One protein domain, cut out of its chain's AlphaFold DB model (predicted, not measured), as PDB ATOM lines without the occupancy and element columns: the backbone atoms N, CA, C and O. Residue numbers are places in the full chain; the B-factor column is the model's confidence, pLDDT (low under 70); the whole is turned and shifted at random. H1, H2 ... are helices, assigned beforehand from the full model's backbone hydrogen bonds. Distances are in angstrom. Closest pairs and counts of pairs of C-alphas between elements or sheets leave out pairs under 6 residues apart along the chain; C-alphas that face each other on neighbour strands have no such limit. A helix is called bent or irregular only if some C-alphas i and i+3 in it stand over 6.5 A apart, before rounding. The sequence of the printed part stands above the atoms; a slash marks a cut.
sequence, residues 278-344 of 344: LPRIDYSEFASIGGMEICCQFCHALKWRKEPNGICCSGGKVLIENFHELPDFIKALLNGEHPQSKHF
ATOM      1  N   LEU A 278     188.659 231.112 302.918       69.62
ATOM      2  CA  LEU A 278     187.792 231.481 304.033       69.62
ATOM      3  C   LEU A 278     186.413 231.886 303.489       69.62
ATOM      4  O   LEU A 278     186.273 233.007 303.007       69.62
ATOM      5  N   PRO A 279     185.372 231.034 303.599       71.62
ATOM      6  CA  PRO A 279     184.047 231.288 303.013       71.62
ATOM      7  C   PRO A 279     183.355 232.580 303.477       71.62
ATOM      8  O   PRO A 279     182.399 233.019 302.852       71.62
ATOM      9  N   ARG A 280     183.814 233.169 304.588       71.00
ATOM     10  CA  ARG A 280     183.299 234.427 305.146       71.00
ATOM     11  C   ARG A 280     183.897 235.679 304.493       71.00
ATOM     12  O   ARG A 280     183.454 236.767 304.828       71.00
ATOM     13  N   ILE A 281     184.905 235.552 303.627       73.56
ATOM     14  CA  ILE A 281     185.517 236.680 302.909       73.56
ATOM     15  C   ILE A 281     184.831 236.857 301.552       73.56
ATOM     16  O   ILE A 281     184.685 235.888 300.804       73.56
ATOM     17  N   ASP A 282     184.475 238.096 301.199       74.38
ATOM     18  CA  ASP A 282     183.980 238.408 299.858       74.38
ATOM     19  C   ASP A 282     185.153 238.461 298.878       74.38
ATOM     20  O   ASP A 282     185.778 239.497 298.666       74.38
ATOM     21  N   TYR A 283     185.495 237.326 298.275       74.81
ATOM     22  CA  TYR A 283     186.505 237.303 297.216       74.81
ATOM     23  C   TYR A 283     185.979 237.877 295.889       74.81
ATOM     24  O   TYR A 283     186.779 238.247 295.024       74.81
ATOM     25  N   SER A 284     184.656 237.950 295.714       71.12
ATOM     26  CA  SER A 284     184.016 238.296 294.443       71.12
ATOM     27  C   SER A 284     184.087 239.793 294.131       71.12
ATOM     28  O   SER A 284     184.318 240.158 292.976       71.12
ATOM     29  N   GLU A 285     184.012 240.647 295.158       68.25
ATOM     30  CA  GLU A 285     184.135 242.109 295.040       68.25
ATOM     31  C   GLU A 285     185.531 242.547 294.547       68.25
ATOM     32  O   GLU A 285     185.685 243.542 293.838       68.25
ATOM     33  N   PHE A 286     186.571 241.774 294.867       69.19
ATOM     34  CA  PHE A 286     187.965 242.151 294.608       69.19
ATOM     35  C   PHE A 286     188.585 241.460 293.390       69.19
ATOM     36  O   PHE A 286     189.655 241.877 292.929       69.19
ATOM     37  N   ALA A 287     187.961 240.394 292.885       65.69
ATOM     38  CA  ALA A 287     188.458 239.639 291.745       65.69
ATOM     39  C   ALA A 287     187.314 239.010 290.934       65.69
ATOM     40  O   ALA A 287     186.884 237.887 291.182       65.69
ATOM     41  N   SER A 288     186.883 239.694 289.873       69.38
ATOM     42  CA  SER A 288     186.055 239.082 288.828       69.38
ATOM     43  C   SER A 288     186.954 238.438 287.770       69.38
ATOM     44  O   SER A 288     187.509 239.119 286.904       69.38
ATOM     45  N   ILE A 289     187.117 237.114 287.840       68.25
ATOM     46  CA  ILE A 289     187.933 236.342 286.880       68.25
ATOM     47  C   ILE A 289     187.238 236.274 285.495       68.25
ATOM     48  O   ILE A 289     187.893 236.101 284.466       68.25
ATOM     49  N   GLY A 290     185.925 236.543 285.444       75.94
ATOM     50  CA  GLY A 290     185.109 236.521 284.228       75.94
ATOM     51  C   GLY A 290     184.742 235.099 283.791       75.94
ATOM     52  O   GLY A 290     185.121 234.122 284.436       75.94
ATOM     53  N   GLY A 291     183.987 234.977 282.698       77.50
ATOM     54  CA  GLY A 291     183.666 233.681 282.100       77.50
ATOM     55  C   GLY A 291     184.872 233.051 281.396       77.50
ATOM     56  O   GLY A 291     185.741 233.754 280.870       77.50
ATOM     57  N   MET A 292     184.915 231.718 281.357       81.00
ATOM     58  CA  MET A 292     185.869 230.977 280.527       81.00
ATOM     59  C   MET A 292     185.387 230.967 279.069       81.00
ATOM     60  O   MET A 292     184.862 229.977 278.573       81.00
ATOM     61  N   GLU A 293     185.501 232.108 278.396       83.12
ATOM     62  CA  GLU A 293     184.958 232.318 277.044       83.12
ATOM     63  C   GLU A 293     186.011 232.147 275.941       83.12
ATOM     64  O   GLU A 293     185.679 232.130 274.757       83.12
ATOM     65  N   ILE A 294     187.296 232.054 276.301       82.00
ATOM     66  CA  ILE A 294     188.386 232.001 275.326       82.00
ATOM     67  C   ILE A 294     188.839 230.560 275.137       82.00
ATOM     68  O   ILE A 294     189.398 229.959 276.045       82.00
ATOM     69  N   CYS A 295     188.688 230.013 273.936       83.69
ATOM     70  CA  CYS A 295     189.222 228.688 273.628       83.69
ATOM     71  C   CYS A 295     190.724 228.747 273.321       83.69
ATOM     72  O   CYS A 295     191.191 229.550 272.508       83.69
ATOM     73  N   CYS A 296     191.497 227.844 273.921       83.44
ATOM     74  CA  CYS A 296     192.880 227.607 273.531       83.44
ATOM     75  C   CYS A 296     192.956 227.056 272.101       83.44
ATOM     76  O   CYS A 296     192.319 226.056 271.791       83.44
ATOM     77  N   GLN A 297     193.809 227.632 271.253       81.81
ATOM     78  CA  GLN A 297     193.989 227.151 269.876       81.81
ATOM     79  C   GLN A 297     194.663 225.770 269.788       81.81
ATOM     80  O   GLN A 297     194.514 225.095 268.779       81.81
ATOM     81  N   PHE A 298     195.398 225.354 270.825       80.38
ATOM     82  CA  PHE A 298     196.191 224.119 270.798       80.38
ATOM     83  C   PHE A 298     195.493 222.917 271.444       80.38
ATOM     84  O   PHE A 298     195.637 221.807 270.955       80.38
ATOM     85  N   CYS A 299     194.776 223.120 272.553       81.06
ATOM     86  CA  CYS A 299     194.119 222.034 273.297       81.06
ATOM     87  C   CYS A 299     192.614 222.247 273.501       81.06
ATOM     88  O   CYS A 299     191.998 221.508 274.258       81.06
ATOM     89  N   HIS A 300     192.030 223.288 272.897       79.94
ATOM     90  CA  HIS A 300     190.607 223.648 272.994       79.94
ATOM     91  C   HIS A 300     190.047 223.885 274.408       79.94
ATOM     92  O   HIS A 300     188.869 224.199 274.542       79.94
ATOM     93  N   ALA A 301     190.884 223.836 275.449       82.31
ATOM     94  CA  ALA A 301     190.495 224.195 276.805       82.31
ATOM     95  C   ALA A 301     189.964 225.635 276.856       82.31
ATOM     96  O   ALA A 301     190.553 226.542 276.253       82.31
ATOM     97  N   LEU A 302     188.866 225.827 277.587       83.94
ATOM     98  CA  LEU A 302     188.329 227.148 277.884       83.94
ATOM     99  C   LEU A 302     189.255 227.864 278.875       83.94
ATOM    100  O   LEU A 302     189.765 227.260 279.814       83.94
ATOM    101  N   LYS A 303     189.480 229.151 278.634       82.56
ATOM    102  CA  LYS A 303     190.399 230.019 279.366       82.56
ATOM    103  C   LYS A 303     189.720 231.311 279.754       82.56
ATOM    104  O   LYS A 303     188.800 231.785 279.078       82.56
ATOM    105  N   TRP A 304     190.266 231.937 280.785       84.62
ATOM    106  CA  TRP A 304     189.885 233.290 281.166       84.62
ATOM    107  C   TRP A 304     190.613 234.340 280.329       84.62
ATOM    108  O   TRP A 304     191.749 234.160 279.892       84.62
ATOM    109  N   ARG A 305     189.978 235.504 280.151       79.81
ATOM    110  CA  ARG A 305     190.487 236.597 279.301       79.81
ATOM    111  C   ARG A 305     191.885 237.097 279.668       79.81
ATOM    112  O   ARG A 305     192.607 237.572 278.796       79.81
ATOM    113  N   LYS A 306     192.249 237.031 280.948       79.69
ATOM    114  CA  LYS A 306     193.535 237.514 281.476       79.69
ATOM    115  C   LYS A 306     194.520 236.383 281.795       79.69
ATOM    116  O   LYS A 306     195.556 236.641 282.398       79.69
ATOM    117  N   GLU A 307     194.202 235.146 281.425       80.31
ATOM    118  CA  GLU A 307     195.067 233.998 281.678       80.31
ATOM    119  C   GLU A 307     196.283 234.004 280.726       80.31
ATOM    120  O   GLU A 307     196.112 234.152 279.512       80.31
ATOM    121  N   PRO A 308     197.519 233.842 281.234       78.25
ATOM    122  CA  PRO A 308     198.712 233.734 280.404       78.25
ATOM    123  C   PRO A 308     198.624 232.616 279.360       78.25
ATOM    124  O   PRO A 308     198.206 231.486 279.634       78.25
ATOM    125  N   ASN A 309     199.108 232.909 278.152       74.75
ATOM    126  CA  ASN A 309     199.189 231.916 277.091       74.75
ATOM    127  C   ASN A 309     200.064 230.732 277.521       74.75
ATOM    128  O   ASN A 309     201.254 230.882 277.776       74.75
ATOM    129  N   GLY A 310     199.465 229.542 277.548       73.25
ATOM    130  CA  GLY A 310     200.180 228.295 277.791       73.25
ATOM    131  C   GLY A 310     200.054 227.726 279.201       73.25
ATOM    132  O   GLY A 310     200.636 226.680 279.430       73.25
ATOM    133  N   ILE A 311     199.254 228.290 280.110       82.31
ATOM    134  CA  ILE A 311     198.962 227.600 281.384       82.31
ATOM    135  C   ILE A 311     198.356 226.207 281.152       82.31
ATOM    136  O   ILE A 311     198.777 225.233 281.767       82.31
ATOM    137  N   CYS A 312     197.434 226.082 280.197       78.69
ATOM    138  CA  CYS A 312     196.756 224.818 279.916       78.69
ATOM    139  C   CYS A 312     197.587 223.782 279.129       78.69
ATOM    140  O   CYS A 312     197.258 222.607 279.161       78.69
ATOM    141  N   CYS A 313     198.595 224.184 278.341       80.75
ATOM    142  CA  CYS A 313     199.301 223.265 277.422       80.75
ATOM    143  C   CYS A 313     200.741 223.684 277.079       80.75
ATOM    144  O   CYS A 313     201.321 223.213 276.097       80.75
ATOM    145  N   SER A 314     201.305 224.635 277.820       82.19
ATOM    146  CA  SER A 314     202.608 225.266 277.563       82.19
ATOM    147  C   SER A 314     202.784 225.750 276.120       82.19
ATOM    148  O   SER A 314     203.859 225.629 275.536       82.19
ATOM    149  N   GLY A 315     201.705 226.271 275.522       78.62
ATOM    150  CA  GLY A 315     201.695 226.748 274.136       78.62
ATOM    151  C   GLY A 315     201.708 225.622 273.098       78.62
ATOM    152  O   GLY A 315     202.336 225.773 272.058       78.62
ATOM    153  N   GLY A 316     201.070 224.487 273.401       76.44
ATOM    154  CA  GLY A 316     200.996 223.320 272.514       76.44
ATOM    155  C   GLY A 316     202.150 222.328 272.677       76.44
ATOM    156  O   GLY A 316     202.232 221.365 271.926       76.44
ATOM    157  N   LYS A 317     203.035 222.540 273.659       78.62
ATOM    158  CA  LYS A 317     204.146 221.624 273.973       78.62
ATOM    159  C   LYS A 317     203.702 220.393 274.763       78.62
ATOM    160  O   LYS A 317     204.396 219.383 274.746       78.62
ATOM    161  N   VAL A 318     202.573 220.487 275.465       76.00
ATOM    162  CA  VAL A 318     201.952 219.361 276.169       76.00
ATOM    163  C   VAL A 318     200.787 218.856 275.322       76.00
ATOM    164  O   VAL A 318     199.805 219.573 275.130       76.00
ATOM    165  N   LEU A 319     200.917 217.630 274.812       70.56
ATOM    166  CA  LEU A 319     199.841 216.892 274.154       70.56
ATOM    167  C   LEU A 319     198.934 216.308 275.237       70.56
ATOM    168  O   LEU A 319     199.303 215.354 275.915       70.56
ATOM    169  N   ILE A 320     197.770 216.924 275.425       68.19
ATOM    170  CA  ILE A 320     196.705 216.382 276.268       68.19
ATOM    171  C   ILE A 320     195.852 215.510 275.351       68.19
ATOM    172  O   ILE A 320     195.317 216.010 274.362       68.19
ATOM    173  N   GLU A 321     195.779 214.212 275.633       67.94
ATOM    174  CA  GLU A 321     194.906 213.295 274.897       67.94
ATOM    175  C   GLU A 321     193.456 213.794 274.971       67.94
ATOM    176  O   GLU A 321     192.989 214.215 276.032       67.94
ATOM    177  N   ASN A 322     192.742 213.782 273.841       63.91
ATOM    178  CA  ASN A 322     191.332 214.162 273.829       63.91
ATOM    179  C   ASN A 322     190.566 213.230 274.768       63.91
ATOM    180  O   ASN A 322     190.633 212.009 274.619       63.91
ATOM    181  N   PHE A 323     189.828 213.811 275.716       62.16
ATOM    182  CA  PHE A 323     188.960 213.049 276.605       62.16
ATOM    183  C   PHE A 323     188.024 212.180 275.760       62.16
ATOM    184  O   PHE A 323     187.217 212.695 274.986       62.16
ATOM    185  N   HIS A 324     188.154 210.859 275.890       62.28
ATOM    186  CA  HIS A 324     187.186 209.935 275.319       62.28
ATOM    187  C   HIS A 324     185.810 210.246 275.902       62.28
ATOM    188  O   HIS A 324     185.682 210.525 277.097       62.28
ATOM    189  N   GLU A 325     184.782 210.215 275.055       64.38
ATOM    190  CA  GLU A 325     183.421 210.433 275.518       64.38
ATOM    191  C   GLU A 325     183.087 209.463 276.654       64.38
ATOM    192  O   GLU A 325     183.244 208.246 276.528       64.38
ATOM    193  N   LEU A 326     182.643 210.031 277.778       68.62
ATOM    194  CA  LEU A 326     182.207 209.270 278.941       68.62
ATOM    195  C   LEU A 326     181.125 208.262 278.515       68.62
ATOM    196  O   LEU A 326     180.216 208.654 277.777       68.62
ATOM    197  N   PRO A 327     181.184 207.003 278.987       79.44
ATOM    198  CA  PRO A 327     180.138 206.020 278.740       79.44
ATOM    199  C   PRO A 327     178.753 206.581 279.077       79.44
ATOM    200  O   PRO A 327     178.591 207.245 280.105       79.44
ATOM    201  N   ASP A 328     177.754 206.281 278.244       75.50
ATOM    202  CA  ASP A 328     176.414 206.893 278.308       75.50
ATOM    203  C   ASP A 328     175.754 206.786 279.686       75.50
ATOM    204  O   ASP A 328     175.042 207.688 280.118       75.50
ATOM    205  N   PHE A 329     176.063 205.724 280.427       79.31
ATOM    206  CA  PHE A 329     175.601 205.537 281.797       79.31
ATOM    207  C   PHE A 329     176.063 206.650 282.752       79.31
ATOM    208  O   PHE A 329     175.276 207.153 283.550       79.31
ATOM    209  N   ILE A 330     177.329 207.068 282.656       76.44
ATOM    210  CA  ILE A 330     177.886 208.132 283.501       76.44
ATOM    211  C   ILE A 330     177.316 209.491 283.081       76.44
ATOM    212  O   ILE A 330     176.994 210.310 283.940       76.44
ATOM    213  N   LYS A 331     177.121 209.715 281.775       78.69
ATOM    214  CA  LYS A 331     176.453 210.926 281.272       78.69
ATOM    215  C   LYS A 331     175.010 211.023 281.787       78.69
ATOM    216  O   LYS A 331     174.615 212.073 282.282       78.69
ATOM    217  N   ALA A 332     174.254 209.924 281.747       78.56
ATOM    218  CA  ALA A 332     172.878 209.872 282.243       78.56
ATOM    219  C   ALA A 332     172.784 210.068 283.769       78.56
ATOM    220  O   ALA A 332     171.810 210.646 284.249       78.56
ATOM    221  N   LEU A 333     173.793 209.625 284.530       78.94
ATOM    222  CA  LEU A 333     173.903 209.900 285.967       78.94
ATOM    223  C   LEU A 333     174.173 211.381 286.262       78.94
ATOM    224  O   LEU A 333     173.509 211.970 287.108       78.94
ATOM    225  N   LEU A 334     175.122 211.998 285.553       77.88
ATOM    226  CA  LEU A 334     175.489 213.406 285.762       77.88
ATOM    227  C   LEU A 334     174.379 214.377 285.339       77.88
ATOM    228  O   LEU A 334     174.198 215.414 285.970       77.88
ATOM    229  N   ASN A 335     173.617 214.030 284.299       78.06
ATOM    230  CA  ASN A 335     172.527 214.863 283.787       78.06
ATOM    231  C   ASN A 335     171.190 214.642 284.518       78.06
ATOM    232  O   ASN A 335     170.200 215.294 284.194       78.06
ATOM    233  N   GLY A 336     171.136 213.731 285.496       76.69
ATOM    234  CA  GLY A 336     169.917 213.464 286.265       76.69
ATOM    235  C   GLY A 336     168.886 212.578 285.555       76.69
ATOM    236  O   GLY A 336     167.773 212.415 286.052       76.69
ATOM    237  N   GLU A 337     169.237 211.995 284.412       79.88
ATOM    238  CA  GLU A 337     168.346 211.183 283.576       79.88
ATOM    239  C   GLU A 337     168.266 209.723 284.057       79.88
ATOM    240  O   GLU A 337     167.305 209.013 283.756       79.88
ATOM    241  N   HIS A 338     169.243 209.265 284.849       76.50
ATOM    242  CA  HIS A 338     169.258 207.919 285.421       76.50
ATOM    243  C   HIS A 338     168.607 207.876 286.825       76.50
ATOM    244  O   HIS A 338     168.831 208.781 287.632       76.50
ATOM    245  N   PRO A 339     167.865 206.813 287.206       74.56
ATOM    246  CA  PRO A 339     167.195 206.727 288.513       74.56
ATOM    247  C   PRO A 339     168.134 206.848 289.723       74.56
ATOM    248  O   PRO A 339     167.729 207.342 290.773       74.56
ATOM    249  N   GLN A 340     169.391 206.419 289.573       72.25
ATOM    250  CA  GLN A 340     170.408 206.497 290.628       72.25
ATOM    251  C   GLN A 340     171.048 207.886 290.779       72.25
ATOM    252  O   GLN A 340     171.807 208.085 291.722       72.25
ATOM    253  N   SER A 341     170.724 208.860 289.922       77.12
ATOM    254  CA  SER A 341     171.303 210.213 289.996       77.12
ATOM    255  C   SER A 341     170.930 210.952 291.284       77.12
ATOM    256  O   SER A 341     171.646 211.838 291.715       77.12
ATOM    257  N   LYS A 342     169.830 210.564 291.943       70.44
ATOM    258  CA  LYS A 342     169.389 211.156 293.222       70.44
ATOM    259  C   LYS A 342     170.299 210.822 294.411       70.44
ATOM    260  O   LYS A 342     170.068 211.329 295.504       70.44
ATOM    261  N   HIS A 343     171.253 209.914 294.221       67.00
ATOM    262  CA  HIS A 343     172.171 209.450 295.258       67.00
ATOM    263  C   HIS A 343     173.591 210.016 295.104       67.00
ATOM    264  O   HIS A 343     174.465 209.609 295.868       67.00
ATOM    265  N   PHE A 344     173.813 210.912 294.136       58.97
ATOM    266  CA  PHE A 344     175.103 211.530 293.833       58.97
ATOM    267  C   PHE A 344     175.057 213.048 293.960       58.97
ATOM    268  O   PHE A 344     173.970 213.627 293.724       58.97
TER     269      PHE A 344
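What this domain is: This is residues 278 to 344 of the 344 residues of an uncharacterized protein of Eumeta variegata (UniProt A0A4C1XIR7). There is little regular structure: the short helices H1 and H2 make a small corner-shaped head, and a free-standing stretch, residues 323 to 328, of which 328 belongs to H1, joins it to a lobe of loops, residues 289 to 322. From that lobe residues 278 to 288 stick out as an arm. The printed part has 67 residues, 12 of them in H1 then H2, class all helix, with no named strand; it is extended, radius of gyration of the C-alphas 17.3 A, spanning 42 by 39 by 19 A.

Where its parts are: Find C-alpha 328 at (176.414, 206.893, 278.308); H1, residues 328 to 334, runs 9.9 A from there. H2, residues 339 to 343, runs 8.8 A to C-alpha 343 at (172.171, 209.450, 295.258); it is only just irregular, C-alphas 339 and 342 being 6.8 A apart.

How they stand to each other: H1 and H2 touch only at the corner by their tight link; their closest C-alphas, Leu 333 and Ser 341, are 4.8 A apart. Every O i to N i+4 pair of H1 is within hydrogen-bond range; in H2 0 of 1 is, and 1 of 2 O i to N i+3 pairs. Look also at residues 294 to 295, paired antiparallel with 302 to 303.

The domain as a whole: The farthest C-alphas, Lys 317 and Pro 339, are 42.4 A apart. The printed part has no cut. The model's pLDDT is under 70 at 278, 285 to 289, 320 to 326 and 343 to 344.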